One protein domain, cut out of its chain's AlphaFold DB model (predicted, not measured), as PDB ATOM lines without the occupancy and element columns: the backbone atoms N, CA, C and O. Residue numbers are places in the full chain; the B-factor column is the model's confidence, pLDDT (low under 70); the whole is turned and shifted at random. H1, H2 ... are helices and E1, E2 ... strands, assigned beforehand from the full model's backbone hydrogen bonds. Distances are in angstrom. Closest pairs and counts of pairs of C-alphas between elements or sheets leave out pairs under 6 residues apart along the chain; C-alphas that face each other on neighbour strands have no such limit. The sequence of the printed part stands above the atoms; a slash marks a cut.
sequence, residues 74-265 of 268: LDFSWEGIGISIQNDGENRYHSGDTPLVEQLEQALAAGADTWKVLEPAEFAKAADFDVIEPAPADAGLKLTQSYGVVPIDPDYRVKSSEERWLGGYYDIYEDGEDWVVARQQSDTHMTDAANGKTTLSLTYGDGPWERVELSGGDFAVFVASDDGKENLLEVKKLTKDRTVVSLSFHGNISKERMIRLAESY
ATOM      1  N   LEU A  74       8.894 -54.309  -6.718       85.00
ATOM      2  CA  LEU A  74       8.760 -55.131  -5.516       85.00
ATOM      3  C   LEU A  74       8.387 -54.226  -4.348       85.00
ATOM      4  O   LEU A  74       9.238 -53.521  -3.813       85.00
ATOM      5  N   ASP A  75       7.126 -54.307  -3.931       90.62
ATOM      6  CA  ASP A  75       6.625 -53.601  -2.757       90.62
ATOM      7  C   ASP A  75       6.452 -54.564  -1.582       90.62
ATOM      8  O   ASP A  75       5.899 -55.660  -1.720       90.62
ATOM      9  N   PHE A  76       6.895 -54.152  -0.400       91.81
ATOM     10  CA  PHE A  76       6.670 -54.883   0.843       91.81
ATOM     11  C   PHE A  76       6.699 -53.941   2.048       91.81
ATOM     12  O   PHE A  76       6.925 -52.741   1.916       91.81
ATOM     13  N   SER A  77       6.435 -54.482   3.238       92.75
ATOM     14  CA  SER A  77       6.557 -53.735   4.486       92.75
ATOM     15  C   SER A  77       7.499 -54.429   5.458       92.75
ATOM     16  O   SER A  77       7.522 -55.659   5.537       92.75
ATOM     17  N   TRP A  78       8.259 -53.625   6.194       94.38
ATOM     18  CA  TRP A  78       9.111 -54.052   7.296       94.38
ATOM     19  C   TRP A  78       8.837 -53.150   8.499       94.38
ATOM     20  O   TRP A  78       8.944 -51.934   8.378       94.38
ATOM     21  N   GLU A  79       8.411 -53.720   9.629       94.38
ATOM     22  CA  GLU A  79       8.088 -52.965  10.857       94.38
ATOM     23  C   GLU A  79       7.125 -51.773  10.637       94.38
ATOM     24  O   GLU A  79       7.228 -50.733  11.278       94.38
ATOM     25  N   GLY A  80       6.173 -51.905   9.704       90.00
ATOM     26  CA  GLY A  80       5.215 -50.841   9.360       90.00
ATOM     27  C   GLY A  80       5.747 -49.776   8.393       90.00
ATOM     28  O   GLY A  80       4.998 -48.882   8.000       90.00
ATOM     29  N   ILE A  81       7.003 -49.887   7.958       94.69
ATOM     30  CA  ILE A  81       7.628 -49.045   6.933       94.69
ATOM     31  C   ILE A  81       7.313 -49.644   5.565       94.69
ATOM     32  O   ILE A  81       7.448 -50.855   5.379       94.69
ATOM     33  N   GLY A  82       6.862 -48.824   4.615       93.94
ATOM     34  CA  GLY A  82       6.675 -49.235   3.222       93.94
ATOM     35  C   GLY A  82       8.006 -49.226   2.473       93.94
ATOM     36  O   GLY A  82       8.769 -48.271   2.586       93.94
ATOM     37  N   ILE A  83       8.306 -50.276   1.720       94.19
ATOM     38  CA  ILE A  83       9.537 -50.384   0.936       94.19
ATOM     39  C   ILE A  83       9.154 -50.738  -0.494       94.19
ATOM     40  O   ILE A  83       8.433 -51.710  -0.712       94.19
ATOM     41  N   SER A  84       9.648 -49.948  -1.445       93.31
ATOM     42  CA  SER A  84       9.466 -50.152  -2.879       93.31
ATOM     43  C   SER A  84      10.830 -50.264  -3.549       93.31
ATOM     44  O   SER A  84      11.667 -49.370  -3.420       93.31
ATOM     45  N   ILE A  85      11.066 -51.362  -4.260       90.31
ATOM     46  CA  ILE A  85      12.238 -51.537  -5.119       90.31
ATOM     47  C   ILE A  85      11.781 -51.394  -6.567       90.31
ATOM     48  O   ILE A  85      10.913 -52.138  -7.033       90.31
ATOM     49  N   GLN A  86      12.354 -50.417  -7.263       87.81
ATOM     50  CA  GLN A  86      12.000 -50.037  -8.622       87.81
ATOM     51  C   GLN A  86      13.202 -50.257  -9.529       87.81
ATOM     52  O   GLN A  86      14.180 -49.525  -9.469       87.81
ATOM     53  N   ASN A  87      13.101 -51.250 -10.406       80.12
ATOM     54  CA  ASN A  87      14.107 -51.491 -11.429       80.12
ATOM     55  C   ASN A  87      13.616 -50.875 -12.742       80.12
ATOM     56  O   ASN A  87      12.857 -51.511 -13.479       80.12
ATOM     57  N   ASP A  88      14.020 -49.630 -13.013       77.31
ATOM     58  CA  ASP A  88      13.720 -48.925 -14.272       77.31
ATOM     59  C   ASP A  88      14.639 -49.361 -15.434       77.31
ATOM     60  O   ASP A  88      14.400 -49.008 -16.588       77.31
ATOM     61  N   GLY A  89      15.636 -50.206 -15.140       69.06
ATOM     62  CA  GLY A  89      16.599 -50.740 -16.102       69.06
ATOM     63  C   GLY A  89      17.856 -49.883 -16.259       69.06
ATOM     64  O   GLY A  89      18.773 -50.308 -16.960       69.06
ATOM     65  N   GLU A  90      17.931 -48.725 -15.598       75.81
ATOM     66  CA  GLU A  90      19.145 -47.916 -15.516       75.81
ATOM     67  C   GLU A  90      19.880 -48.205 -14.202       75.81
ATOM     68  O   GLU A  90      19.321 -48.096 -13.113       75.81
ATOM     69  N   ASN A  91      21.164 -48.562 -14.290       77.62
ATOM     70  CA  ASN A  91      22.024 -48.615 -13.114       77.62
ATOM     71  C   ASN A  91      22.699 -47.255 -12.931       77.62
ATOM     72  O   ASN A  91      23.638 -46.941 -13.657       77.62
ATOM     73  N   ARG A  92      22.202 -46.431 -12.001       78.06
ATOM     74  CA  ARG A  92      22.830 -45.146 -11.643       78.06
ATOM     75  C   ARG A  92      23.748 -45.276 -10.426       78.06
ATOM     76  O   ARG A  92      24.394 -44.298 -10.045       78.06
ATOM     77  N   TYR A  93      23.835 -46.468  -9.836       79.25
ATOM     78  CA  TYR A  93      24.780 -46.771  -8.779       79.25
ATOM     79  C   TYR A  93      26.169 -47.004  -9.389       79.25
ATOM     80  O   TYR A  93      26.479 -48.054  -9.962       79.25
ATOM     81  N   HIS A  94      27.013 -45.982  -9.265       73.31
ATOM     82  CA  HIS A  94      28.398 -46.000  -9.711       73.31
ATOM     83  C   HIS A  94      29.325 -45.841  -8.511       73.31
ATOM     84  O   HIS A  94      29.298 -44.818  -7.822       73.31
ATOM     85  N   SER A  95      30.188 -46.829  -8.295       73.94
ATOM     86  CA  SER A  95      31.395 -46.623  -7.507       73.94
ATOM     87  C   SER A  95      32.352 -45.742  -8.303       73.94
ATOM     88  O   SER A  95      32.532 -45.932  -9.504       73.94
ATOM     89  N   GLY A  96      32.921 -44.721  -7.664       77.06
ATOM     90  CA  GLY A  96      33.933 -43.882  -8.306       77.06
ATOM     91  C   GLY A  96      35.191 -44.680  -8.670       77.06
ATOM     92  O   GLY A  96      35.335 -45.851  -8.330       77.06
ATOM     93  N   ASP A  97      36.154 -44.037  -9.332       82.00
ATOM     94  CA  ASP A  97      37.421 -44.702  -9.673       82.00
ATOM     95  C   ASP A  97      38.315 -44.989  -8.457       82.00
ATOM     96  O   ASP A  97      39.192 -45.849  -8.522       82.00
ATOM     97  N   THR A  98      38.104 -44.263  -7.362       85.56
ATOM     98  CA  THR A  98      38.873 -44.377  -6.122       85.56
ATOM     99  C   THR A  98      38.144 -45.296  -5.141       85.56
ATOM    100  O   THR A  98      36.965 -45.041  -4.897       85.56
ATOM    101  N   PRO A  99      38.807 -46.297  -4.532       87.00
ATOM    102  CA  PRO A  99      38.188 -47.166  -3.534       87.00
ATOM    103  C   PRO A  99      37.572 -46.392  -2.362       87.00
ATOM    104  O   PRO A  99      38.139 -45.389  -1.917       87.00
ATOM    105  N   LEU A 100      36.448 -46.857  -1.808       88.94
ATOM    106  CA  LEU A 100      35.778 -46.156  -0.703       88.94
ATOM    107  C   LEU A 100      36.686 -45.938   0.517       88.94
ATOM    108  O   LEU A 100      36.583 -44.890   1.151       88.94
ATOM    109  N   VAL A 101      37.576 -46.887   0.836       89.25
ATOM    110  CA  VAL A 101      38.555 -46.744   1.932       89.25
ATOM    111  C   VAL A 101      39.400 -45.482   1.731       89.25
ATOM    112  O   VAL A 101      39.444 -44.617   2.606       89.25
ATOM    113  N   GLU A 102      39.980 -45.312   0.541       90.62
ATOM    114  CA  GLU A 102      40.780 -44.131   0.201       90.62
ATOM    115  C   GLU A 102      39.928 -42.853   0.175       90.62
ATOM    116  O   GLU A 102      40.363 -41.801   0.650       90.62
ATOM    117  N   GLN A 103      38.692 -42.925  -0.337       90.44
ATOM    118  CA  GLN A 103      37.774 -41.782  -0.309       90.44
ATOM    119  C   GLN A 103      37.450 -41.342   1.126       90.44
ATOM    120  O   GLN A 103      37.308 -40.146   1.387       90.44
ATOM    121  N   LEU A 104      37.296 -42.293   2.052       92.19
ATOM    122  CA  LEU A 104      36.986 -42.027   3.453       92.19
ATOM    123  C   LEU A 104      38.166 -41.356   4.158       92.19
ATOM    124  O   LEU A 104      37.966 -40.347   4.832       92.19
ATOM    125  N   GLU A 105      39.385 -41.853   3.950       92.19
ATOM    126  CA  GLU A 105      40.606 -41.234   4.481       92.19
ATOM    127  C   GLU A 105      40.778 -39.795   3.980       92.19
ATOM    128  O   GLU A 105      41.011 -38.876   4.771       92.19
ATOM    129  N   GLN A 106      40.600 -39.575   2.674       92.81
ATOM    130  CA  GLN A 106      40.675 -38.240   2.076       92.81
ATOM    131  C   GLN A 106      39.596 -37.306   2.633       92.81
ATOM    132  O   GLN A 106      39.890 -36.154   2.958       92.81
ATOM    133  N   ALA A 107      38.360 -37.792   2.783       91.50
ATOM    134  CA  ALA A 107      37.254 -37.001   3.311       91.50
ATOM    135  C   ALA A 107      37.458 -36.632   4.790       91.50
ATOM    136  O   ALA A 107      37.191 -35.494   5.178       91.50
ATOM    137  N   LEU A 108      37.977 -37.554   5.606       93.25
ATOM    138  CA  LEU A 108      38.311 -37.290   7.008       93.25
ATOM    139  C   LEU A 108      39.455 -36.280   7.137       93.25
ATOM    140  O   LEU A 108      39.377 -35.372   7.963       93.25
ATOM    141  N   ALA A 109      40.487 -36.392   6.298       93.19
ATOM    142  CA  ALA A 109      41.592 -35.437   6.280       93.19
ATOM    143  C   ALA A 109      41.138 -34.036   5.835       93.19
ATOM    144  O   ALA A 109      41.529 -33.037   6.440       93.19
ATOM    145  N   ALA A 110      40.294 -33.956   4.801       91.12
ATOM    146  CA  ALA A 110      39.757 -32.693   4.296       91.12
ATOM    147  C   ALA A 110      38.783 -32.024   5.282       91.12
ATOM    148  O   ALA A 110      38.743 -30.799   5.363       91.12
ATOM    149  N   GLY A 111      38.020 -32.821   6.033       89.94
ATOM    150  CA  GLY A 111      37.033 -32.364   7.013       89.94
ATOM    151  C   GLY A 111      37.516 -32.391   8.464       89.94
ATOM    152  O   GLY A 111      36.688 -32.532   9.360       89.94
ATOM    153  N   ALA A 112      38.822 -32.280   8.723       91.88
ATOM    154  CA  ALA A 112      39.394 -32.384  10.073       91.88
ATOM    155  C   ALA A 112      38.934 -31.281  11.054       91.88
ATOM    156  O   ALA A 112      39.079 -31.425  12.266       91.88
ATOM    157  N   ASP A 113      38.389 -30.172  10.547       93.88
ATOM    158  CA  ASP A 113      37.761 -29.104  11.337       93.88
ATOM    159  C   ASP A 113      36.283 -29.378  11.671       93.88
ATOM    160  O   ASP A 113      35.692 -28.694  12.508       93.88
ATOM    161  N   THR A 114      35.702 -30.392  11.032       94.81
ATOM    162  CA  THR A 114      34.285 -30.749  11.098       94.81
ATOM    163  C   THR A 114      34.080 -32.091  11.787       94.81
ATOM    164  O   THR A 114      33.149 -32.239  12.577       94.81
ATOM    165  N   TRP A 115      34.953 -33.062  11.526       95.94
ATOM    166  CA  TRP A 115      34.822 -34.442  11.977       95.94
ATOM    167  C   TRP A 115      35.912 -34.800  12.978       95.94
ATOM    168  O   TRP A 115      37.089 -34.497  12.798       95.94
ATOM    169  N   LYS A 116      35.508 -35.504  14.031       96.31
ATOM    170  CA  LYS A 116      36.392 -36.086  15.028       96.31
ATOM    171  C   LYS A 116      36.350 -37.603  14.906       96.31
ATOM    172  O   LYS A 116      35.282 -38.203  15.028       96.31
ATOM    173  N   VAL A 117      37.520 -38.205  14.723       97.62
ATOM    174  CA  VAL A 117      37.703 -39.656  14.822       97.62
ATOM    175  C   VAL A 117      37.855 -40.033  16.295       97.62
ATOM    176  O   VAL A 117      38.562 -39.357  17.047       97.62
ATOM    177  N   LEU A 118      37.152 -41.080  16.708       98.00
ATOM    178  CA  LEU A 118      37.108 -41.600  18.066       98.00
ATOM    179  C   LEU A 118      37.493 -43.075  18.071       98.00
ATOM    180  O   LEU A 118      37.070 -43.842  17.205       98.00
ATOM    181  N   GLU A 119      38.217 -43.483  19.105       97.56
ATOM    182  CA  GLU A 119      38.434 -44.902  19.382       97.56
ATOM    183  C   GLU A 119      37.097 -45.593  19.715       97.56
ATOM    184  O   GLU A 119      36.194 -44.944  20.262       97.56
ATOM    185  N   PRO A 120      36.947 -46.911  19.480       96.69
ATOM    186  CA  PRO A 120      35.675 -47.611  19.681       96.69
ATOM    187  C   PRO A 120      35.027 -47.388  21.055       96.69
ATOM    188  O   PRO A 120      33.837 -47.097  21.159       96.69
ATOM    189  N   ALA A 121      35.825 -47.436  22.126       95.94
ATOM    190  CA  ALA A 121      35.339 -47.229  23.490       95.94
ATOM    191  C   ALA A 121      34.925 -45.775  23.790       95.94
ATOM    192  O   ALA A 121      34.166 -45.531  24.732       95.94
ATOM    193  N   GLU A 122      35.449 -44.802  23.045       97.19
ATOM    194  CA  GLU A 122      35.041 -43.400  23.146       97.19
ATOM    195  C   GLU A 122      33.769 -43.149  22.341       97.19
ATOM    196  O   GLU A 122      32.849 -42.507  22.847       97.19
ATOM    197  N   PHE A 123      33.684 -43.709  21.132       96.94
ATOM    198  CA  PHE A 123      32.486 -43.623  20.302       96.94
ATOM    199  C   PHE A 123      31.274 -44.243  20.994       96.94
ATOM    200  O   PHE A 123      30.232 -43.603  21.055       96.94
ATOM    201  N   ALA A 124      31.423 -45.418  21.614       94.31
ATOM    202  CA  ALA A 124      30.341 -46.078  22.352       94.31
ATOM    203  C   ALA A 124      29.754 -45.223  23.496       94.31
ATOM    204  O   ALA A 124      28.641 -45.470  23.943       94.31
ATOM    205  N   LYS A 125      30.488 -44.214  23.990       94.25
ATOM    206  CA  LYS A 125      29.988 -43.260  24.998       94.25
ATOM    207  C   LYS A 125      29.317 -42.032  24.384       94.25
ATOM    208  O   LYS A 125      28.600 -41.331  25.091       94.25
ATOM    209  N   ALA A 126      29.631 -41.724  23.130       92.94
ATOM    210  CA  ALA A 126      29.145 -40.551  22.412       92.94
ATOM    211  C   ALA A 126      27.955 -40.868  21.492       92.94
ATOM    212  O   ALA A 126      27.178 -39.967  21.187       92.94
ATOM    213  N   ALA A 127      27.835 -42.117  21.043       91.19
ATOM    214  CA  ALA A 127      26.782 -42.574  20.152       91.19
ATOM    215  C   ALA A 127      25.408 -42.571  20.835       91.19
ATOM    216  O   ALA A 127      25.281 -42.836  22.030       91.19
ATOM    217  N   ASP A 128      24.371 -42.306  20.045       90.19
ATOM    218  CA  ASP A 128      22.960 -42.418  20.423       90.19
ATOM    219  C   ASP A 128      22.391 -43.830  20.193       90.19
ATOM    220  O   ASP A 128      21.194 -44.049  20.359       90.19
ATOM    221  N   PHE A 129      23.243 -44.782  19.811       93.00
ATOM    222  CA  PHE A 129      22.894 -46.175  19.560       93.00
ATOM    223  C   PHE A 129      23.982 -47.111  20.091       93.00
ATOM    224  O   PHE A 129      25.163 -46.757  20.143       93.00
ATOM    225  N   ASP A 130      23.583 -48.333  20.434       92.81
ATOM    226  CA  ASP A 130      24.523 -49.395  20.773       92.81
ATOM    227  C   ASP A 130      25.178 -49.929  19.493       92.81
ATOM    228  O   ASP A 130      24.507 -50.467  18.608       92.81
ATOM    229  N   VAL A 131      26.503 -49.793  19.397       94.88
ATOM    230  CA  VAL A 131      27.281 -50.361  18.289       94.88
ATOM    231  C   VAL A 131      27.122 -51.879  18.286       94.88
ATOM    232  O   VAL A 131      27.363 -52.552  19.292       94.88
ATOM    233  N   ILE A 132      26.736 -52.433  17.139       94.62
ATOM    234  CA  ILE A 132      26.580 -53.872  16.964       94.62
ATOM    235  C   ILE A 132      27.954 -54.442  16.637       94.62
ATOM    236  O   ILE A 132      28.494 -54.216  15.559       94.62
ATOM    237  N   GLU A 133      28.536 -55.182  17.572       92.19
ATOM    238  CA  GLU A 133      29.805 -55.856  17.323       92.19
ATOM    239  C   GLU A 133      29.594 -57.107  16.452       92.19
ATOM    240  O   GLU A 133      28.711 -57.922  16.753       92.19
ATOM    241  N   PRO A 134      30.422 -57.311  15.418       91.88
ATOM    242  CA  PRO A 134      30.395 -58.521  14.612       91.88
ATOM    243  C   PRO A 134      30.852 -59.727  15.444       91.88
ATOM    244  O   PRO A 134      31.883 -59.705  16.120       91.88
ATOM    245  N   ALA A 135      30.112 -60.829  15.362       89.25
ATOM    246  CA  ALA A 135      30.642 -62.132  15.738       89.25
ATOM    247  C   ALA A 135      31.762 -62.540  14.759       89.25
ATOM    248  O   ALA A 135      31.788 -62.072  13.621       89.25
ATOM    249  N   PRO A 136      32.679 -63.447  15.140       81.44
ATOM    250  CA  PRO A 136      33.623 -64.018  14.185       81.44
ATOM    251  C   PRO A 136      32.876 -64.629  12.986       81.44
ATOM    252  O   PRO A 136      32.150 -65.612  13.138       81.44
ATOM    253  N   ALA A 137      33.038 -64.025  11.809       75.44
ATOM    254  CA  ALA A 137      32.371 -64.429  10.577       75.44
ATOM    255  C   ALA A 137      33.311 -65.254   9.695       75.44
ATOM    256  O   ALA A 137      34.473 -64.888   9.508       75.44
ATOM    257  N   ASP A 138      32.798 -66.305   9.056       75.00
ATOM    258  CA  ASP A 138      33.508 -67.008   7.978       75.00
ATOM    259  C   ASP A 138      33.280 -66.302   6.624       75.00
ATOM    260  O   ASP A 138      32.709 -66.835   5.667       75.00
ATOM    261  N   ALA A 139      33.654 -65.022   6.571       80.62
ATOM    262  CA  ALA A 139      33.616 -64.219   5.347       80.62
ATOM    263  C   ALA A 139      34.947 -64.272   4.569       80.62
ATOM    264  O   ALA A 139      35.025 -63.759   3.449       80.62
ATOM    265  N   GLY A 140      35.978 -64.901   5.149       85.50
ATOM    266  CA  GLY A 140      37.338 -64.896   4.612       85.50
ATOM    267  C   GLY A 140      37.915 -63.483   4.554       85.50
ATOM    268  O   GLY A 140      38.482 -63.106   3.540       85.50
ATOM    269  N   LEU A 141      37.664 -62.671   5.581       91.81
ATOM    270  CA  LEU A 141      38.202 -61.321   5.712       91.81
ATOM    271  C   LEU A 141      38.674 -61.094   7.144       91.81
ATOM    272  O   LEU A 141      38.104 -61.651   8.088       91.81
ATOM    273  N   LYS A 142      39.689 -60.246   7.312       94.12
ATOM    274  CA  LYS A 142      40.203 -59.859   8.624       94.12
ATOM    275  C   LYS A 142      39.814 -58.419   8.933       94.12
ATOM    276  O   LYS A 142      40.104 -57.535   8.144       94.12
ATOM    277  N   LEU A 143      39.228 -58.184  10.105       95.19
ATOM    278  CA  LEU A 143      39.035 -56.833  10.635       95.19
ATOM    279  C   LEU A 143      40.408 -56.183  10.878       95.19
ATOM    280  O   LEU A 143      41.196 -56.688  11.687       95.19
ATOM    281  N   THR A 144      40.714 -55.107  10.156       95.50
ATOM    282  CA  THR A 144      41.989 -54.380  10.245       95.50
ATOM    283  C   THR A 144      41.869 -53.089  11.036       95.50
ATOM    284  O   THR A 144      42.810 -52.744  11.754       95.50
ATOM    285  N   GLN A 145      40.721 -52.410  10.966       95.88
ATOM    286  CA  GLN A 145      40.473 -51.164  11.692       95.88
ATOM    287  C   GLN A 145      39.025 -51.067  12.167       95.88
ATOM    288  O   GLN A 145      38.115 -51.540  11.492       95.88
ATOM    289  N   SER A 146      38.836 -50.388  13.299       97.25
ATOM    290  CA  SER A 146      37.528 -50.004  13.820       97.25
ATOM    291  C   SER A 146      37.618 -48.624  14.454       97.25
ATOM    292  O   SER A 146      38.501 -48.393  15.280       97.25
ATOM    293  N   TYR A 147      36.717 -47.712  14.102       97.75
ATOM    294  CA  TYR A 147      36.682 -46.374  14.692       97.75
ATOM    295  C   TYR A 147      35.315 -45.716  14.539       97.75
ATOM    296  O   TYR A 147      34.522 -46.034  13.658       97.75
ATOM    297  N   GLY A 148      35.048 -44.751  15.408       97.88
ATOM    298  CA  GLY A 148      33.889 -43.884  15.314       97.88
ATOM    299  C   GLY A 148      34.222 -42.548  14.671       97.88
ATOM    300  O   GLY A 148      35.320 -42.024  14.842       97.88
ATOM    301  N   VAL A 149      33.257 -41.954  13.984       97.44
ATOM    302  CA  VAL A 149      33.340 -40.592  13.462       97.44
ATOM    303  C   VAL A 149      32.118 -39.825  13.938       97.44
ATOM    304  O   VAL A 149      30.981 -40.242  13.719       97.44
ATOM    305  N   VAL A 150      32.352 -38.692  14.592       96.38
ATOM    306  CA  VAL A 150      31.302 -37.779  15.064       96.38
ATOM    307  C   VAL A 150      31.616 -36.358  14.609       96.38
ATOM    308  O   VAL A 150      32.792 -36.030  14.424       96.38
ATOM    309  N   PRO A 151      30.616 -35.487  14.419       95.94
ATOM    310  CA  PRO A 151      30.901 -34.082  14.183       95.94
ATOM    311  C   PRO A 151      31.511 -33.442  15.443       95.94
ATOM    312  O   PRO A 151      31.173 -33.803  16.571       95.94
ATOM    313  N   ILE A 152      32.424 -32.488  15.257       95.00
ATOM    314  CA  ILE A 152      32.999 -31.678  16.343       95.00
ATOM    315  C   ILE A 152      31.921 -30.774  16.953       95.00
ATOM    316  O   ILE A 152      31.884 -30.594  18.170       95.00
ATOM    317  N   ASP A 153      31.047 -30.227  16.106       94.38
ATOM    318  CA  ASP A 153      29.856 -29.485  16.512       94.38
ATOM    319  C   ASP A 153      28.660 -30.451  16.661       94.38
ATOM    320  O   ASP A 153      28.235 -31.041  15.667       94.38
ATOM    321  N   PRO A 154      28.081 -30.630  17.862       88.44
ATOM    322  CA  PRO A 154      26.903 -31.479  18.056       88.44
ATOM    323  C   PRO A 154      25.689 -31.058  17.214       88.44
ATOM    324  O   PRO A 154      24.858 -31.895  16.859       88.44
ATOM    325  N   ASP A 155      25.594 -29.773  16.861       90.94
ATOM    326  CA  ASP A 155      24.510 -29.223  16.047       90.94
ATOM    327  C   ASP A 155      24.869 -29.148  14.558       90.94
ATOM    328  O   ASP A 155      24.160 -28.516  13.769       90.94
ATOM    329  N   TYR A 156      25.937 -29.838  14.145       92.00
ATOM    330  CA  TYR A 156      26.390 -29.839  12.766       92.00
ATOM    331  C   TYR A 156      25.285 -30.257  11.791       92.00
ATOM    332  O   TYR A 156      24.544 -31.224  12.003       92.00
ATOM    333  N   ARG A 157      25.185 -29.522  10.685       89.06
ATOM    334  CA  ARG A 157      24.310 -29.828   9.555       89.06
ATOM    335  C   ARG A 157      25.140 -29.738   8.287       89.06
ATOM    336  O   ARG A 157      25.893 -28.779   8.121       89.06
ATOM    337  N   VAL A 158      24.956 -30.720   7.408       88.06
ATOM    338  CA  VAL A 158      25.552 -30.733   6.069       88.06
ATOM    339  C   VAL A 158      25.202 -29.422   5.362       88.06
ATOM    340  O   VAL A 158      24.032 -29.033   5.307       88.06
ATOM    341  N   LYS A 159      26.215 -28.711   4.866       86.69
ATOM    342  CA  LYS A 159      26.083 -27.336   4.358       86.69
ATOM    343  C   LYS A 159      25.801 -27.277   2.860       86.69
ATOM    344  O   LYS A 159      25.323 -26.252   2.376       86.69
ATOM    345  N   SER A 160      26.097 -28.344   2.122       86.94
ATOM    346  CA  SER A 160      25.861 -28.432   0.679       86.94
ATOM    347  C   SER A 160      25.517 -29.858   0.251       86.94
ATOM    348  O   SER A 160      25.805 -30.819   0.953       86.94
ATOM    349  N   SER A 161      24.935 -30.013  -0.937       82.69
ATOM    350  CA  SER A 161      24.675 -31.331  -1.534       82.69
ATOM    351  C   SER A 161      25.944 -32.108  -1.901       82.69
ATOM    352  O   SER A 161      25.867 -33.299  -2.173       82.69
ATOM    353  N   GLU A 162      27.093 -31.432  -1.962       80.75
ATOM    354  CA  GLU A 162      28.392 -32.035  -2.290       80.75
ATOM    355  C   GLU A 162      29.127 -32.532  -1.042       80.75
ATOM    356  O   GLU A 162      30.074 -33.310  -1.136       80.75
ATOM    357  N   GLU A 163      28.710 -32.078   0.138       83.00
ATOM    358  CA  GLU A 163      29.342 -32.452   1.386       83.00
ATOM    359  C   GLU A 163      28.841 -33.824   1.858       83.00
ATOM    360  O   GLU A 163      27.643 -34.072   2.013       83.00
ATOM    361  N   ARG A 164      29.785 -34.735   2.105       85.19
ATOM    362  CA  ARG A 164      29.487 -36.101   2.534       85.19
ATOM    363  C   ARG A 164      29.320 -36.165   4.052       85.19
ATOM    364  O   ARG A 164      30.228 -35.816   4.801       85.19
ATOM    365  N   TRP A 165      28.191 -36.704   4.508       91.00
ATOM    366  CA  TRP A 165      28.000 -37.046   5.917       91.00
ATOM    367  C   TRP A 165      28.883 -38.242   6.304       91.00
ATOM    368  O   TRP A 165      28.628 -39.369   5.866       91.00
ATOM    369  N   LEU A 166      29.901 -38.008   7.141       94.00
ATOM    370  CA  LEU A 166      30.847 -39.034   7.609       94.00
ATOM    371  C   LEU A 166      30.490 -39.626   8.981       94.00
ATOM    372  O   LEU A 166      31.195 -40.501   9.461       94.00
ATOM    373  N   GLY A 167      29.427 -39.157   9.639       94.69
ATOM    374  CA  GLY A 167      29.091 -39.602  10.995       94.69
ATOM    375  C   GLY A 167      28.690 -41.080  11.054       94.69
ATOM    376  O   GLY A 167      27.832 -41.515  10.288       94.69
ATOM    377  N   GLY A 168      29.277 -41.858  11.956       96.88
ATOM    378  CA  GLY A 168      28.967 -43.280  12.114       96.88
ATOM    379  C   GLY A 168      30.114 -44.075  12.722       96.88
ATOM    380  O   GLY A 168      31.191 -43.542  12.978       96.88
ATOM    381  N   TYR A 169      29.873 -45.359  12.952       98.06
ATOM    382  CA  TYR A 169      30.896 -46.319  13.355       98.06
ATOM    383  C   TYR A 169      31.369 -47.105  12.139       98.06
ATOM    384  O   TYR A 169      30.538 -47.543  11.349       98.06
ATOM    385  N   TYR A 170      32.672 -47.287  11.985       98.12
ATOM    386  CA  TYR A 170      33.287 -47.918  10.824       98.12
ATOM    387  C   TYR A 170      34.110 -49.123  11.254       98.12
ATOM    388  O   TYR A 170      34.930 -49.012  12.160       98.12
ATOM    389  N   ASP A 171      33.925 -50.233  10.548       97.81
ATOM    390  CA  ASP A 171      34.774 -51.418  10.590       97.81
ATOM    391  C   ASP A 171      35.334 -51.670   9.183       97.81
ATOM    392  O   ASP A 171      34.577 -51.758   8.211       97.81
ATOM    393  N   ILE A 172      36.656 -51.791   9.067       97.06
ATOM    394  CA  ILE A 172      37.356 -52.051   7.803       97.06
ATOM    395  C   ILE A 172      37.900 -53.474   7.822       97.06
ATOM    396  O   ILE A 172      38.629 -53.871   8.733       97.06
ATOM    397  N   TYR A 173      37.537 -54.237   6.799       96.69
ATOM    398  CA  TYR A 173      37.911 -55.628   6.614       96.69
ATOM    399  C   TYR A 173      38.749 -55.784   5.359       96.69
ATOM    400  O   TYR A 173      38.347 -55.283   4.315       96.69
ATOM    401  N   GLU A 174      39.853 -56.522   5.438       95.50
ATOM    402  CA  GLU A 174      40.771 -56.723   4.313       95.50
ATOM    403  C   GLU A 174      41.308 -58.164   4.279       95.50
ATOM    404  O   GLU A 174      41.556 -58.781   5.323       95.50
ATOM    405  N   ASP A 175      41.494 -58.701   3.070       94.88
ATOM    406  CA  ASP A 175      42.281 -59.907   2.779       94.88
ATOM    407  C   ASP A 175      42.873 -59.830   1.359       94.88
ATOM    408  O   ASP A 175      42.203 -60.075   0.356       94.88
ATOM    409  N   GLY A 176      44.152 -59.464   1.256       93.56
ATOM    410  CA  GLY A 176      44.804 -59.258  -0.038       93.56
ATOM    411  C   GLY A 176      44.220 -58.057  -0.784       93.56
ATOM    412  O   GLY A 176      44.363 -56.929  -0.326       93.56
ATOM    413  N   GLU A 177      43.613 -58.302  -1.946       92.69
ATOM    414  CA  GLU A 177      42.931 -57.268  -2.741       92.69
ATOM    415  C   GLU A 177      41.456 -57.104  -2.349       92.69
ATOM    416  O   GLU A 177      40.831 -56.122  -2.745       92.69
ATOM    417  N   ASP A 178      40.897 -58.038  -1.575       95.19
ATOM    418  CA  ASP A 178      39.512 -57.978  -1.123       95.19
ATOM    419  C   ASP A 178      39.378 -57.053   0.085       95.19
ATOM    420  O   ASP A 178      40.133 -57.167   1.055       95.19
ATOM    421  N   TRP A 179      38.365 -56.194   0.073       95.25
ATOM    422  CA  TRP A 179      38.069 -55.293   1.177       95.25
ATOM    423  C   TRP A 179      36.570 -55.018   1.327       95.25
ATOM    424  O   TRP A 179      35.793 -55.095   0.370       95.25
ATOM    425  N   VAL A 180      36.160 -54.684   2.554       96.88
ATOM    426  CA  VAL A 180      34.827 -54.160   2.882       96.88
ATOM    427  C   VAL A 180      34.934 -53.085   3.951       96.88
ATOM    428  O   VAL A 180      35.559 -53.291   4.988       96.88
ATOM    429  N   VAL A 181      34.237 -51.975   3.738       97.56
ATOM    430  CA  VAL A 181      33.930 -50.983   4.767       97.56
ATOM    431  C   VAL A 181      32.495 -51.204   5.224       97.56
ATOM    432  O   VAL A 181      31.553 -51.020   4.449       97.56
ATOM    433  N   ALA A 182      32.328 -51.602   6.481       97.88
ATOM    434  CA  ALA A 182      31.036 -51.668   7.147       97.88
ATOM    435  C   ALA A 182      30.835 -50.391   7.967       97.88
ATOM    436  O   ALA A 182      31.650 -50.070   8.829       97.88
ATOM    437  N   ARG A 183      29.751 -49.662   7.712       98.12
ATOM    438  CA  ARG A 183      29.378 -48.466   8.470       98.12
ATOM    439  C   ARG A 183      28.084 -48.712   9.222       98.12
ATOM    440  O   ARG A 183      27.116 -49.152   8.617       98.12
ATOM    441  N   GLN A 184      28.043 -48.348  10.498       98.06
ATOM    442  CA  GLN A 184      26.840 -48.342  11.325       98.06
ATOM    443  C   GLN A 184      26.421 -46.910  11.662       98.06
ATOM    444  O   GLN A 184      27.259 -46.071  12.004       98.06
ATOM    445  N   GLN A 185      25.124 -46.632  11.595       97.00
ATOM    446  CA  GLN A 185      24.545 -45.356  12.014       97.00
ATOM    447  C   GLN A 185      23.114 -45.535  12.531       97.00
ATOM    448  O   GLN A 185      22.366 -46.379  12.031       97.00
ATOM    449  N   SER A 186      22.727 -44.709  13.503       95.62
ATOM    450  CA  SER A 186      21.335 -44.556  13.937       95.62
ATOM    451  C   SER A 186      20.476 -44.045  12.774       95.62
ATOM    452  O   SER A 186      20.856 -43.101  12.078       95.62
ATOM    453  N   ASP A 187      19.326 -44.676  12.535       95.88
ATOM    454  CA  ASP A 187      18.331 -44.222  11.562       95.88
ATOM    455  C   ASP A 187      17.100 -43.723  12.312       95.88
ATOM    456  O   ASP A 187      16.137 -44.456  12.553       95.88
ATOM    457  N   THR A 188      17.144 -42.462  12.745       94.62
ATOM    458  CA  THR A 188      16.083 -41.865  13.564       94.62
ATOM    459  C   THR A 188      14.731 -41.873  12.845       94.62
ATOM    460  O   THR A 188      13.699 -42.100  13.473       94.62
ATOM    461  N   HIS A 189      14.713 -41.686  11.520       94.81
ATOM    462  CA  HIS A 189      13.473 -41.674  10.743       94.81
ATOM    463  C   HIS A 189      12.836 -43.060  10.660       94.81
ATOM    464  O   HIS A 189      11.633 -43.195  10.906       94.81
ATOM    465  N   MET A 190      13.626 -44.097  10.365       95.88
ATOM    466  CA  MET A 190      13.128 -45.471  10.414       95.88
ATOM    467  C   MET A 190      12.771 -45.886  11.844       95.88
ATOM    468  O   MET A 190      11.768 -46.565  12.036       95.88
ATOM    469  N   THR A 191      13.521 -45.431  12.850       96.50
ATOM    470  CA  THR A 191      13.217 -45.657  14.272       96.50
ATOM    471  C   THR A 191      11.847 -45.102  14.644       96.50
ATOM    472  O   THR A 191      11.020 -45.805  15.224       96.50
ATOM    473  N   ASP A 192      11.561 -43.850  14.295       96.62
ATOM    474  CA  ASP A 192      10.268 -43.234  14.587       96.62
ATOM    475  C   ASP A 192       9.123 -43.930  13.844       96.62
ATOM    476  O   ASP A 192       8.042 -44.110  14.415       96.62
ATOM    477  N   ALA A 193       9.360 -44.375  12.608       95.94
ATOM    478  CA  ALA A 193       8.370 -45.101  11.823       95.94
ATOM    479  C   ALA A 193       8.088 -46.505  12.382       95.94
ATOM    480  O   ALA A 193       6.929 -46.853  12.604       95.94
ATOM    481  N   ALA A 194       9.132 -47.266  12.722       94.00
ATOM    482  CA  ALA A 194       9.017 -48.571  13.370       94.00
ATOM    483  C   ALA A 194       8.320 -48.477  14.737       94.00
ATOM    484  O   ALA A 194       7.655 -49.410  15.182       94.00
ATOM    485  N   ASN A 195       8.425 -47.336  15.418       95.56
ATOM    486  CA  ASN A 195       7.712 -47.055  16.666       95.56
ATOM    487  C   ASN A 195       6.299 -46.475  16.465       95.56
ATOM    488  O   ASN A 195       5.652 -46.100  17.443       95.56
ATOM    489  N   GLY A 196       5.808 -46.390  15.224       94.12
ATOM    490  CA  GLY A 196       4.468 -45.894  14.899       94.12
ATOM    491  C   GLY A 196       4.271 -44.395  15.138       94.12
ATOM    492  O   GLY A 196       3.131 -43.934  15.196       94.12
ATOM    493  N   LYS A 197       5.353 -43.621  15.303       95.25
ATOM    494  CA  LYS A 197       5.284 -42.162  15.492       95.25
ATOM    495  C   LYS A 197       5.077 -41.418  14.175       95.25
ATOM    496  O   LYS A 197       4.516 -40.326  14.173       95.25
ATOM    497  N   THR A 198       5.542 -41.994  13.070       94.56
ATOM    498  CA  THR A 198       5.382 -41.451  11.718       94.56
ATOM    499  C   THR A 198       5.116 -42.573  10.717       94.56
ATOM    500  O   THR A 198       5.385 -43.739  10.996       94.56
ATOM    501  N   THR A 199       4.609 -42.220   9.539       92.81
ATOM    502  CA  THR A 199       4.564 -43.128   8.389       92.81
ATOM    503  C   THR A 199       5.782 -42.857   7.518       92.81
ATOM    504  O   THR A 199       6.068 -41.702   7.203       92.81
ATOM    505  N   LEU A 200       6.479 -43.912   7.100       94.25
ATOM    506  CA  LEU A 200       7.641 -43.816   6.221       94.25
ATOM    507  C   LEU A 200       7.490 -44.771   5.037       94.25
ATOM    508  O   LEU A 200       7.030 -45.902   5.196       94.25
ATOM    509  N   SER A 201       7.900 -44.301   3.860       92.75
ATOM    510  CA  SER A 201       8.068 -45.120   2.665       92.75
ATOM    511  C   SER A 201       9.451 -44.864   2.082       92.75
ATOM    512  O   SER A 201       9.827 -43.706   1.904       92.75
ATOM    513  N   LEU A 202      10.187 -45.930   1.785       92.81
ATOM    514  CA  LEU A 202      11.495 -45.882   1.138       92.81
ATOM    515  C   LEU A 202      11.381 -46.427  -0.283       92.81
ATOM    516  O   LEU A 202      10.728 -47.448  -0.506       92.81
ATOM    517  N   THR A 203      12.033 -45.750  -1.224       92.06
ATOM    518  CA  THR A 203      12.090 -46.173  -2.621       92.06
ATOM    519  C   THR A 203      13.540 -46.334  -3.042       92.06
ATOM    520  O   THR A 203      14.298 -45.369  -3.012       92.06
ATOM    521  N   TYR A 204      13.890 -47.541  -3.472       89.50
ATOM    522  CA  TYR A 204      15.173 -47.877  -4.078       89.50
ATOM    523  C   TYR A 204      14.989 -47.891  -5.594       89.50
ATOM    524  O   TYR A 204      14.347 -48.800  -6.116       89.50
ATOM    525  N   GLY A 205      15.462 -46.853  -6.285       85.94
ATOM    526  CA  GLY A 205      15.193 -46.649  -7.719       85.94
ATOM    527  C   GLY A 205      16.360 -46.076  -8.521       85.94
ATOM    528  O   GLY A 205      16.186 -45.669  -9.663       85.94
ATOM    529  N   ASP A 206      17.539 -45.988  -7.916       83.75
ATOM    530  CA  ASP A 206      18.787 -45.517  -8.520       83.75
ATOM    531  C   ASP A 206      19.687 -46.663  -9.009       83.75
ATOM    532  O   ASP A 206      20.803 -46.428  -9.460       83.75
ATOM    533  N   GLY A 207      19.215 -47.906  -8.974       85.88
ATOM    534  CA  GLY A 207      19.963 -49.045  -9.486       85.88
ATOM    535  C   GLY A 207      19.144 -50.330  -9.506       85.88
ATOM    536  O   GLY A 207      17.998 -50.331  -9.051       85.88
ATOM    537  N   PRO A 208      19.726 -51.433 -10.012       89.94
ATOM    538  CA  PRO A 208      19.109 -52.753 -10.055       89.94
ATOM    539  C   PRO A 208      19.111 -53.395  -8.661       89.94
ATOM    540  O   PRO A 208      19.690 -54.464  -8.452       89.94
ATOM    541  N   TRP A 209      18.511 -52.713  -7.688       92.75
ATOM    542  CA  TRP A 209      18.453 -53.178  -6.314       92.75
ATOM    543  C   TRP A 209      17.693 -54.497  -6.240       92.75
ATOM    544  O   TRP A 209      16.686 -54.733  -6.919       92.75
ATOM    545  N   GLU A 210      18.162 -55.362  -5.360       92.88
ATOM    546  CA  GLU A 210      17.510 -56.620  -5.056       92.88
ATOM    547  C   GLU A 210      17.326 -56.775  -3.554       92.88
ATOM    548  O   GLU A 210      18.190 -56.426  -2.751       92.88
ATOM    549  N   ARG A 211      16.178 -57.331  -3.166       94.56
ATOM    550  CA  ARG A 211      15.937 -57.703  -1.777       94.56
ATOM    551  C   ARG A 211      16.815 -58.894  -1.413       94.56
ATOM    552  O   ARG A 211      16.867 -59.887  -2.138       94.56
ATOM    553  N   VAL A 212      17.439 -58.812  -0.248       94.62
ATOM    554  CA  VAL A 212      18.218 -59.891   0.349       94.62
ATOM    555  C   VAL A 212      17.487 -60.398   1.583       94.62
ATOM    556  O   VAL A 212      17.031 -59.621   2.419       94.62
ATOM    557  N   GLU A 213      17.353 -61.714   1.691       90.19
ATOM    558  CA  GLU A 213      16.844 -62.348   2.902       90.19
ATOM    559  C   GLU A 213      18.017 -62.636   3.837       90.19
ATOM    560  O   GLU A 213      18.934 -63.370   3.476       90.19
ATOM    561  N   LEU A 214      17.985 -62.043   5.030       89.06
ATOM    562  CA  LEU A 214      18.923 -62.328   6.111       89.06
ATOM    563  C   LEU A 214      18.222 -63.102   7.225       89.06
ATOM    564  O   LEU A 214      17.007 -62.991   7.429       89.06
ATOM    565  N   SER A 215      18.997 -63.858   8.001       83.62
ATOM    566  CA  SER A 215      18.491 -64.445   9.241       83.62
ATOM    567  C   SER A 215      18.046 -63.352  10.223       83.62
ATOM    568  O   SER A 215      18.753 -62.365  10.394       83.62
ATOM    569  N   GLY A 216      16.913 -63.538  10.909       80.31
ATOM    570  CA  GLY A 216      16.493 -62.654  12.009       80.31
ATOM    571  C   GLY A 216      15.408 -61.627  11.674       80.31
ATOM    572  O   GLY A 216      14.991 -60.898  12.567       80.31
ATOM    573  N   GLY A 217      14.890 -61.607  10.442       82.19
ATOM    574  CA  GLY A 217      13.817 -60.681  10.053       82.19
ATOM    575  C   GLY A 217      14.303 -59.264   9.738       82.19
ATOM    576  O   GLY A 217      13.489 -58.351   9.623       82.19
ATOM    577  N   ASP A 218      15.613 -59.092   9.576       92.12
ATOM    578  CA  ASP A 218      16.220 -57.842   9.137       92.12
ATOM    579  C   ASP A 218      15.789 -57.493   7.709       92.12
ATOM    580  O   ASP A 218      15.549 -58.366   6.865       92.12
ATOM    581  N   PHE A 219      15.717 -56.196   7.425       93.50
ATOM    582  CA  PHE A 219      15.554 -55.714   6.061       93.50
ATOM    583  C   PHE A 219      16.934 -55.544   5.428       93.50
ATOM    584  O   PHE A 219      17.803 -54.904   6.015       93.50
ATOM    585  N   ALA A 220      17.132 -56.100   4.232       96.81
ATOM    586  CA  ALA A 220      18.366 -55.926   3.487       96.81
ATOM    587  C   ALA A 220      18.129 -55.794   1.984       96.81
ATOM    588  O   ALA A 220      17.255 -56.458   1.411       96.81
ATOM    589  N   VAL A 221      18.942 -54.956   1.349       96.44
ATOM    590  CA  VAL A 221      18.977 -54.764  -0.102       96.44
ATOM    591  C   VAL A 221      20.404 -54.695  -0.599       96.44
ATOM    592  O   VAL A 221      21.288 -54.178   0.080       96.44
ATOM    593  N   PHE A 222      20.621 -55.225  -1.792       96.31
ATOM    594  CA  PHE A 222      21.919 -55.265  -2.440       96.31
ATOM    595  C   PHE A 222      21.846 -54.599  -3.807       96.31
ATOM    596  O   PHE A 222      20.846 -54.733  -4.513       96.31
ATOM    597  N   VAL A 223      22.926 -53.930  -4.189       94.38
ATOM    598  CA  VAL A 223      23.160 -53.448  -5.546       94.38
ATOM    599  C   VAL A 223      24.618 -53.693  -5.919       94.38
ATOM    600  O   VAL A 223      25.536 -53.451  -5.132       94.38
ATOM    601  N   ALA A 224      24.832 -54.204  -7.127       92.25
ATOM    602  CA  ALA A 224      26.162 -54.287  -7.716       92.25
ATOM    603  C   ALA A 224      26.469 -52.994  -8.478       92.25
ATOM    604  O   ALA A 224      25.588 -52.466  -9.170       92.25
ATOM    605  N   SER A 225      27.704 -52.490  -8.389       86.69
ATOM    606  CA  SER A 225      28.101 -51.377  -9.254       86.69
ATOM    607  C   SER A 225      28.125 -51.798 -10.715       86.69
ATOM    608  O   SER A 225      28.446 -52.937 -11.062       86.69
ATOM    609  N   ASP A 226      27.796 -50.847 -11.586       82.81
ATOM    610  CA  ASP A 226      27.794 -51.068 -13.035       82.81
ATOM    611  C   ASP A 226      29.193 -51.395 -13.588       82.81
ATOM    612  O   ASP A 226      29.348 -52.161 -14.536       82.81
ATOM    613  N   ASP A 227      30.236 -50.853 -12.956       81.69
ATOM    614  CA  ASP A 227      31.635 -51.112 -13.306       81.69
ATOM    615  C   ASP A 227      32.209 -52.384 -12.649       81.69
ATOM    616  O   ASP A 227      33.355 -52.749 -12.920       81.69
ATOM    617  N   GLY A 228      31.428 -53.055 -11.792       80.44
ATOM    618  CA  GLY A 228      31.819 -54.255 -11.056       80.44
ATOM    619  C   GLY A 228      32.930 -54.052 -10.022       80.44
ATOM    620  O   GLY A 228      33.501 -55.044  -9.568       80.44
ATOM    621  N   LYS A 229      33.274 -52.806  -9.673       85.44
ATOM    622  CA  LYS A 229      34.357 -52.501  -8.728       85.44
ATOM    623  C   LYS A 229      33.920 -52.545  -7.269       85.44
ATOM    624  O   LYS A 229      34.670 -53.068  -6.449       85.44
ATOM    625  N   GLU A 230      32.746 -52.014  -6.928       91.69
ATOM    626  CA  GLU A 230      32.271 -51.987  -5.542       91.69
ATOM    627  C   GLU A 230      30.779 -52.286  -5.450       91.69
ATOM    628  O   GLU A 230      29.926 -51.574  -5.971       91.69
ATOM    629  N   ASN A 231      30.437 -53.315  -4.695       94.88
ATOM    630  CA  ASN A 231      29.058 -53.630  -4.377       94.88
ATOM    631  C   ASN A 231      28.619 -52.892  -3.107       94.88
ATOM    632  O   ASN A 231      29.451 -52.499  -2.284       94.88
ATOM    633  N   LEU A 232      27.307 -52.745  -2.938       95.94
ATOM    634  CA  LEU A 232      26.688 -52.210  -1.731       95.94
ATOM    635  C   LEU A 232      25.616 -53.168  -1.223       95.94
ATOM    636  O   LEU A 232      24.697 -53.542  -1.948       95.94
ATOM    637  N   LEU A 233      25.723 -53.532   0.052       97.44
ATOM    638  CA  LEU A 233      24.664 -54.174   0.822       97.44
ATOM    639  C   LEU A 233      24.228 -53.220   1.939       97.44
ATOM    640  O   LEU A 233      25.022 -52.892   2.820       97.44
ATOM    641  N   GLU A 234      22.968 -52.802   1.931       97.50
ATOM    642  CA  GLU A 234      22.355 -52.102   3.058       97.50
ATOM    643  C   GLU A 234      21.544 -53.078   3.900       97.50
ATOM    644  O   GLU A 234      20.794 -53.900   3.373       97.50
ATOM    645  N   VAL A 235      21.666 -52.964   5.219       97.75
ATOM    646  CA  VAL A 235      20.932 -53.763   6.199       97.75
ATOM    647  C   VAL A 235      20.365 -52.843   7.267       97.75
ATOM    648  O   VAL A 235      21.072 -52.004   7.816       97.75
ATOM    649  N   LYS A 236      19.091 -53.007   7.600       96.94
ATOM    650  CA  LYS A 236      18.438 -52.310   8.707       96.94
ATOM    651  C   LYS A 236      18.091 -53.331   9.780       96.94
ATOM    652  O   LYS A 236      17.418 -54.325   9.501       96.94
ATOM    653  N   LYS A 237      18.556 -53.072  11.001       95.75
ATOM    654  CA  LYS A 237      18.325 -53.923  12.174       95.75
ATOM    655  C   LYS A 237      17.507 -53.161  13.201       95.75
ATOM    656  O   LYS A 237      17.852 -52.029  13.535       95.75
ATOM    657  N   LEU A 238      16.443 -53.781  13.704       94.56
ATOM    658  CA  LEU A 238      15.680 -53.255  14.833       94.56
ATOM    659  C   LEU A 238      16.261 -53.826  16.129       94.56
ATOM    660  O   LEU A 238      16.241 -55.036  16.355       94.56
ATOM    661  N   THR A 239      16.784 -52.960  16.986       93.25
ATOM    662  CA  THR A 239      17.339 -53.346  18.282       93.25
ATOM    663  C   THR A 239      16.236 -53.604  19.316       93.25
ATOM    664  O   THR A 239      15.058 -53.293  19.110       93.25
ATOM    665  N   LYS A 240      16.596 -54.178  20.471       91.19
ATOM    666  CA  LYS A 240      15.632 -54.512  21.540       91.19
ATOM    667  C   LYS A 240      14.927 -53.293  22.139       91.19
ATOM    668  O   LYS A 240      13.770 -53.397  22.539       91.19
ATOM    669  N   ASP A 241      15.608 -52.156  22.190       91.75
ATOM    670  CA  ASP A 241      15.077 -50.847  22.592       91.75
ATOM    671  C   ASP A 241      14.265 -50.157  21.479       91.75
ATOM    672  O   ASP A 241      13.775 -49.048  21.671       91.75
ATOM    673  N   ARG A 242      14.037 -50.854  20.356       93.44
ATOM    674  CA  ARG A 242      13.305 -50.387  19.173       93.44
ATOM    675  C   ARG A 242      13.979 -49.222  18.451       93.44
ATOM    676  O   ARG A 242      13.286 -48.399  17.849       93.44
ATOM    677  N   THR A 243      15.305 -49.184  18.477       95.44
ATOM    678  CA  THR A 243      16.118 -48.289  17.654       95.44
ATOM    679  C   THR A 243      16.467 -49.004  16.348       95.44
ATOM    680  O   THR A 243      16.768 -50.196  16.332       95.44
ATOM    681  N   VAL A 244      16.373 -48.313  15.216       96.81
ATOM    682  CA  VAL A 244      16.810 -48.856  13.927       96.81
ATOM    683  C   VAL A 244      18.255 -48.442  13.696       96.81
ATOM    684  O   VAL A 244      18.556 -47.256  13.576       96.81
ATOM    685  N   VAL A 245      19.142 -49.431  13.603       97.19
ATOM    686  CA  VAL A 245      20.539 -49.242  13.201       97.19
ATOM    687  C   VAL A 245      20.671 -49.625  11.733       97.19
ATOM    688  O   VAL A 245      20.309 -50.731  11.322       97.19
ATOM    689  N   SER A 246      21.186 -48.696  10.936       97.62
ATOM    690  CA  SER A 246      21.558 -48.936   9.546       97.62
ATOM    691  C   SER A 246      22.990 -49.416   9.466       97.62
ATOM    692  O   SER A 246      23.884 -48.730   9.955       97.62
ATOM    693  N   LEU A 247      23.202 -50.538   8.793       98.00
ATOM    694  CA  LEU A 247      24.507 -51.019   8.380       98.00
ATOM    695  C   LEU A 247      24.628 -50.888   6.863       98.00
ATOM    696  O   LEU A 247      23.761 -51.366   6.137       98.00
ATOM    697  N   SER A 248      25.696 -50.265   6.380       97.75
ATOM    698  CA  SER A 248      26.043 -50.260   4.959       97.75
ATOM    699  C   SER A 248      27.398 -50.925   4.764       97.75
ATOM    700  O   SER A 248      28.381 -50.556   5.402       97.75
ATOM    701  N   PHE A 249      27.444 -51.923   3.889       97.69
ATOM    702  CA  PHE A 249      28.649 -52.659   3.534       97.69
ATOM    703  C   PHE A 249      29.014 -52.303   2.103       97.69
ATOM    704  O   PHE A 249      28.299 -52.676   1.177       97.69
ATOM    705  N   HIS A 250      30.123 -51.595   1.934       96.88
ATOM    706  CA  HIS A 250      30.689 -51.281   0.627       96.88
ATOM    707  C   HIS A 250      31.974 -52.070   0.441       96.88
ATOM    708  O   HIS A 250      32.804 -52.090   1.347       96.88
ATOM    709  N   GLY A 251      32.166 -52.700  -0.710       96.19
ATOM    710  CA  GLY A 251      33.392 -53.451  -0.954       96.19
ATOM    711  C   GLY A 251      33.427 -54.158  -2.292       96.19
ATOM    712  O   GLY A 251      32.419 -54.261  -2.984       96.19
ATOM    713  N   ASN A 252      34.587 -54.694  -2.640       95.19
ATOM    714  CA  ASN A 252      34.822 -55.372  -3.918       95.19
ATOM    715  C   ASN A 252      34.619 -56.899  -3.855       95.19
ATOM    716  O   ASN A 252      34.997 -57.624  -4.772       95.19
ATOM    717  N   ILE A 253      34.001 -57.405  -2.786       95.12
ATOM    718  CA  ILE A 253      33.711 -58.832  -2.614       95.12
ATOM    719  C   ILE A 253      32.340 -59.221  -3.186       95.12
ATOM    720  O   ILE A 253      31.466 -58.380  -3.398       95.12
ATOM    721  N   SER A 254      32.114 -60.526  -3.377       95.19
ATOM    722  CA  SER A 254      30.818 -61.035  -3.844       95.19
ATOM    723  C   SER A 254      29.686 -60.780  -2.841       95.19
ATOM    724  O   SER A 254      29.899 -60.771  -1.622       95.19
ATOM    725  N   LYS A 255      28.457 -60.672  -3.360       95.69
ATOM    726  CA  LYS A 255      27.220 -60.560  -2.575       95.69
ATOM    727  C   LYS A 255      27.154 -61.584  -1.445       95.69
ATOM    728  O   LYS A 255      26.860 -61.239  -0.307       95.69
ATOM    729  N   GLU A 256      27.461 -62.847  -1.727       95.31
ATOM    730  CA  GLU A 256      27.363 -63.937  -0.750       95.31
ATOM    731  C   GLU A 256      28.342 -63.755   0.410       95.31
ATOM    732  O   GLU A 256      28.028 -64.129   1.540       95.31
ATOM    733  N   ARG A 257      29.534 -63.200   0.153       95.81
ATOM    734  CA  ARG A 257      30.491 -62.883   1.219       95.81
ATOM    735  C   ARG A 257      30.046 -61.657   2.018       95.81
ATOM    736  O   ARG A 257      30.175 -61.692   3.239       95.81
ATOM    737  N   MET A 258      29.470 -60.636   1.374       96.69
ATOM    738  CA  MET A 258      28.871 -59.491   2.084       96.69
ATOM    739  C   MET A 258      27.734 -59.932   3.002       96.69
ATOM    740  O   MET A 258      27.685 -59.511   4.152       96.69
ATOM    741  N   ILE A 259      26.863 -60.826   2.526       95.88
ATOM    742  CA  ILE A 259      25.767 -61.393   3.317       95.88
ATOM    743  C   ILE A 259      26.310 -62.115   4.549       95.88
ATOM    744  O   ILE A 259      25.886 -61.808   5.658       95.88
ATOM    745  N   ARG A 260      27.298 -63.007   4.385       95.06
ATOM    746  CA  ARG A 260      27.914 -63.709   5.526       95.06
ATOM    747  C   ARG A 260      28.534 -62.750   6.540       95.06
ATOM    748  O   ARG A 260      28.436 -62.984   7.742       95.06
ATOM    749  N   LEU A 261      29.169 -61.678   6.065       96.25
ATOM    750  CA  LEU A 261      29.695 -60.640   6.944       96.25
ATOM    751  C   LEU A 261      28.559 -59.913   7.676       96.25
ATOM    752  O   LEU A 261      28.620 -59.778   8.893       96.25
ATOM    753  N   ALA A 262      27.497 -59.509   6.981       96.50
ATOM    754  CA  ALA A 262      26.350 -58.829   7.578       96.50
ATOM    755  C   ALA A 262      25.595 -59.686   8.609       96.50
ATOM    756  O   ALA A 262      25.160 -59.175   9.643       96.50
ATOM    757  N   GLU A 263      25.481 -60.994   8.377       94.94
ATOM    758  CA  GLU A 263      24.874 -61.951   9.315       94.94
ATOM    759  C   GLU A 263      25.659 -62.097  10.625       94.94
ATOM    760  O   GLU A 263      25.101 -62.532  11.637       94.94
ATOM    761  N   SER A 264      26.935 -61.704  10.638       94.81
ATOM    762  CA  SER A 264      27.742 -61.692  11.859       94.81
ATOM    763  C   SER A 264      27.399 -60.539  12.806       94.81
ATOM    764  O   SER A 264      27.632 -60.652  14.008       94.81
ATOM    765  N   TYR A 265      26.782 -59.464  12.305       94.88
ATOM    766  CA  TYR A 265      26.332 -58.326  13.109       94.88
ATOM    767  C   TYR A 265      24.982 -58.643  13.750       94.88
ATOM    768  O   TYR A 265      23.926 -58.274  13.238       94.88
TER     769      TYR A 265
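This is residues 74 to 265 of the 268 residues of an uncharacterized protein of Paenibacillus sp. 32O-W (UniProt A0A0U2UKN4). A long, twisted sheet of eight strands runs through the model and curls round H4 on one face; H2 packs on E4 over that same face, while H1 and H3 are on the opposite face. A small sheet, E1 E2 E7, sits near E8 and E9 at one end of the large sheet, and H3 is on both sheets. The printed part has 192 residues, with named elements along the chain E1 E2 H1 E3 H2 E4 E5 E6 H3 E7 E8 E9 E10 E11 H4: four helices and eleven strands, mixed in class. The large sheet, order E3 E4 E5 E6 E11 E10 E9 E8, is antiparallel; the small one is mixed. The whole is compact, with a radius of gyration of the C-alphas of 16.5 A, and rounded, spanning 41 by 40 by 37 A.

The large sheet holds E3, residues 115 to 118; E4, 142 to 151, 28.0 A long, from C-alpha 142 at (40.203, -59.859, 8.624); E5, 168 to 175, 23.3 A; E6, 178 to 186, 27.2 A; E11, 244 to 251, 22.7 A; E10, 231 to 238, 23.4 A; E9, 219 to 223; and E8, 210 to 213. The small sheet holds E1, 74 to 78, from C-alpha 74 at (8.760, -55.131, -5.516); E2, 81 to 85; and E7, 201 to 204. The helices are H1, 100 to 110, 14.9 A; H2, 120 to 126; H3, 188 to 194; and H4, 255 to 263, 12.2 A, ending with C-alpha 263 at (24.874, -61.951, 9.315).

E4 E5 E6 and E8 E9 E10 E11 are meanders, each strand the antiparallel neighbour of the one before. E6 and E11 are antiparallel neighbours, with N 183 and O 248 2.8 A apart, within hydrogen-bond range. Helices on both faces make three layers. H4's C-alpha 258 is 6.9 A from that of Leu 233 in E10, their closest pair. H2, on the same face, is over E4 at a height over the sheet of 8.5 A. On the opposite face, H1 is over none of the strands, but only just, with two C-alphas falling on E4 and two on E6. H3 is only just over E11, with three C-alphas falling on it. E2 and E7 are parallel, with N 202 and O 82 2.9 A apart. Every O i to N i+4 pair is within hydrogen-bond range in H1, H3 and H4; in H2, 2 of 3 are.

The C-alphas farthest apart, of Gly 176 and Lys 197, are 45.8 A apart. The printed part has no cut. The links E2 to H1, H2 to E4 and E4 to E5 are long. Mean pLDDT of the printed part is 91.9; residue 89 is under 70.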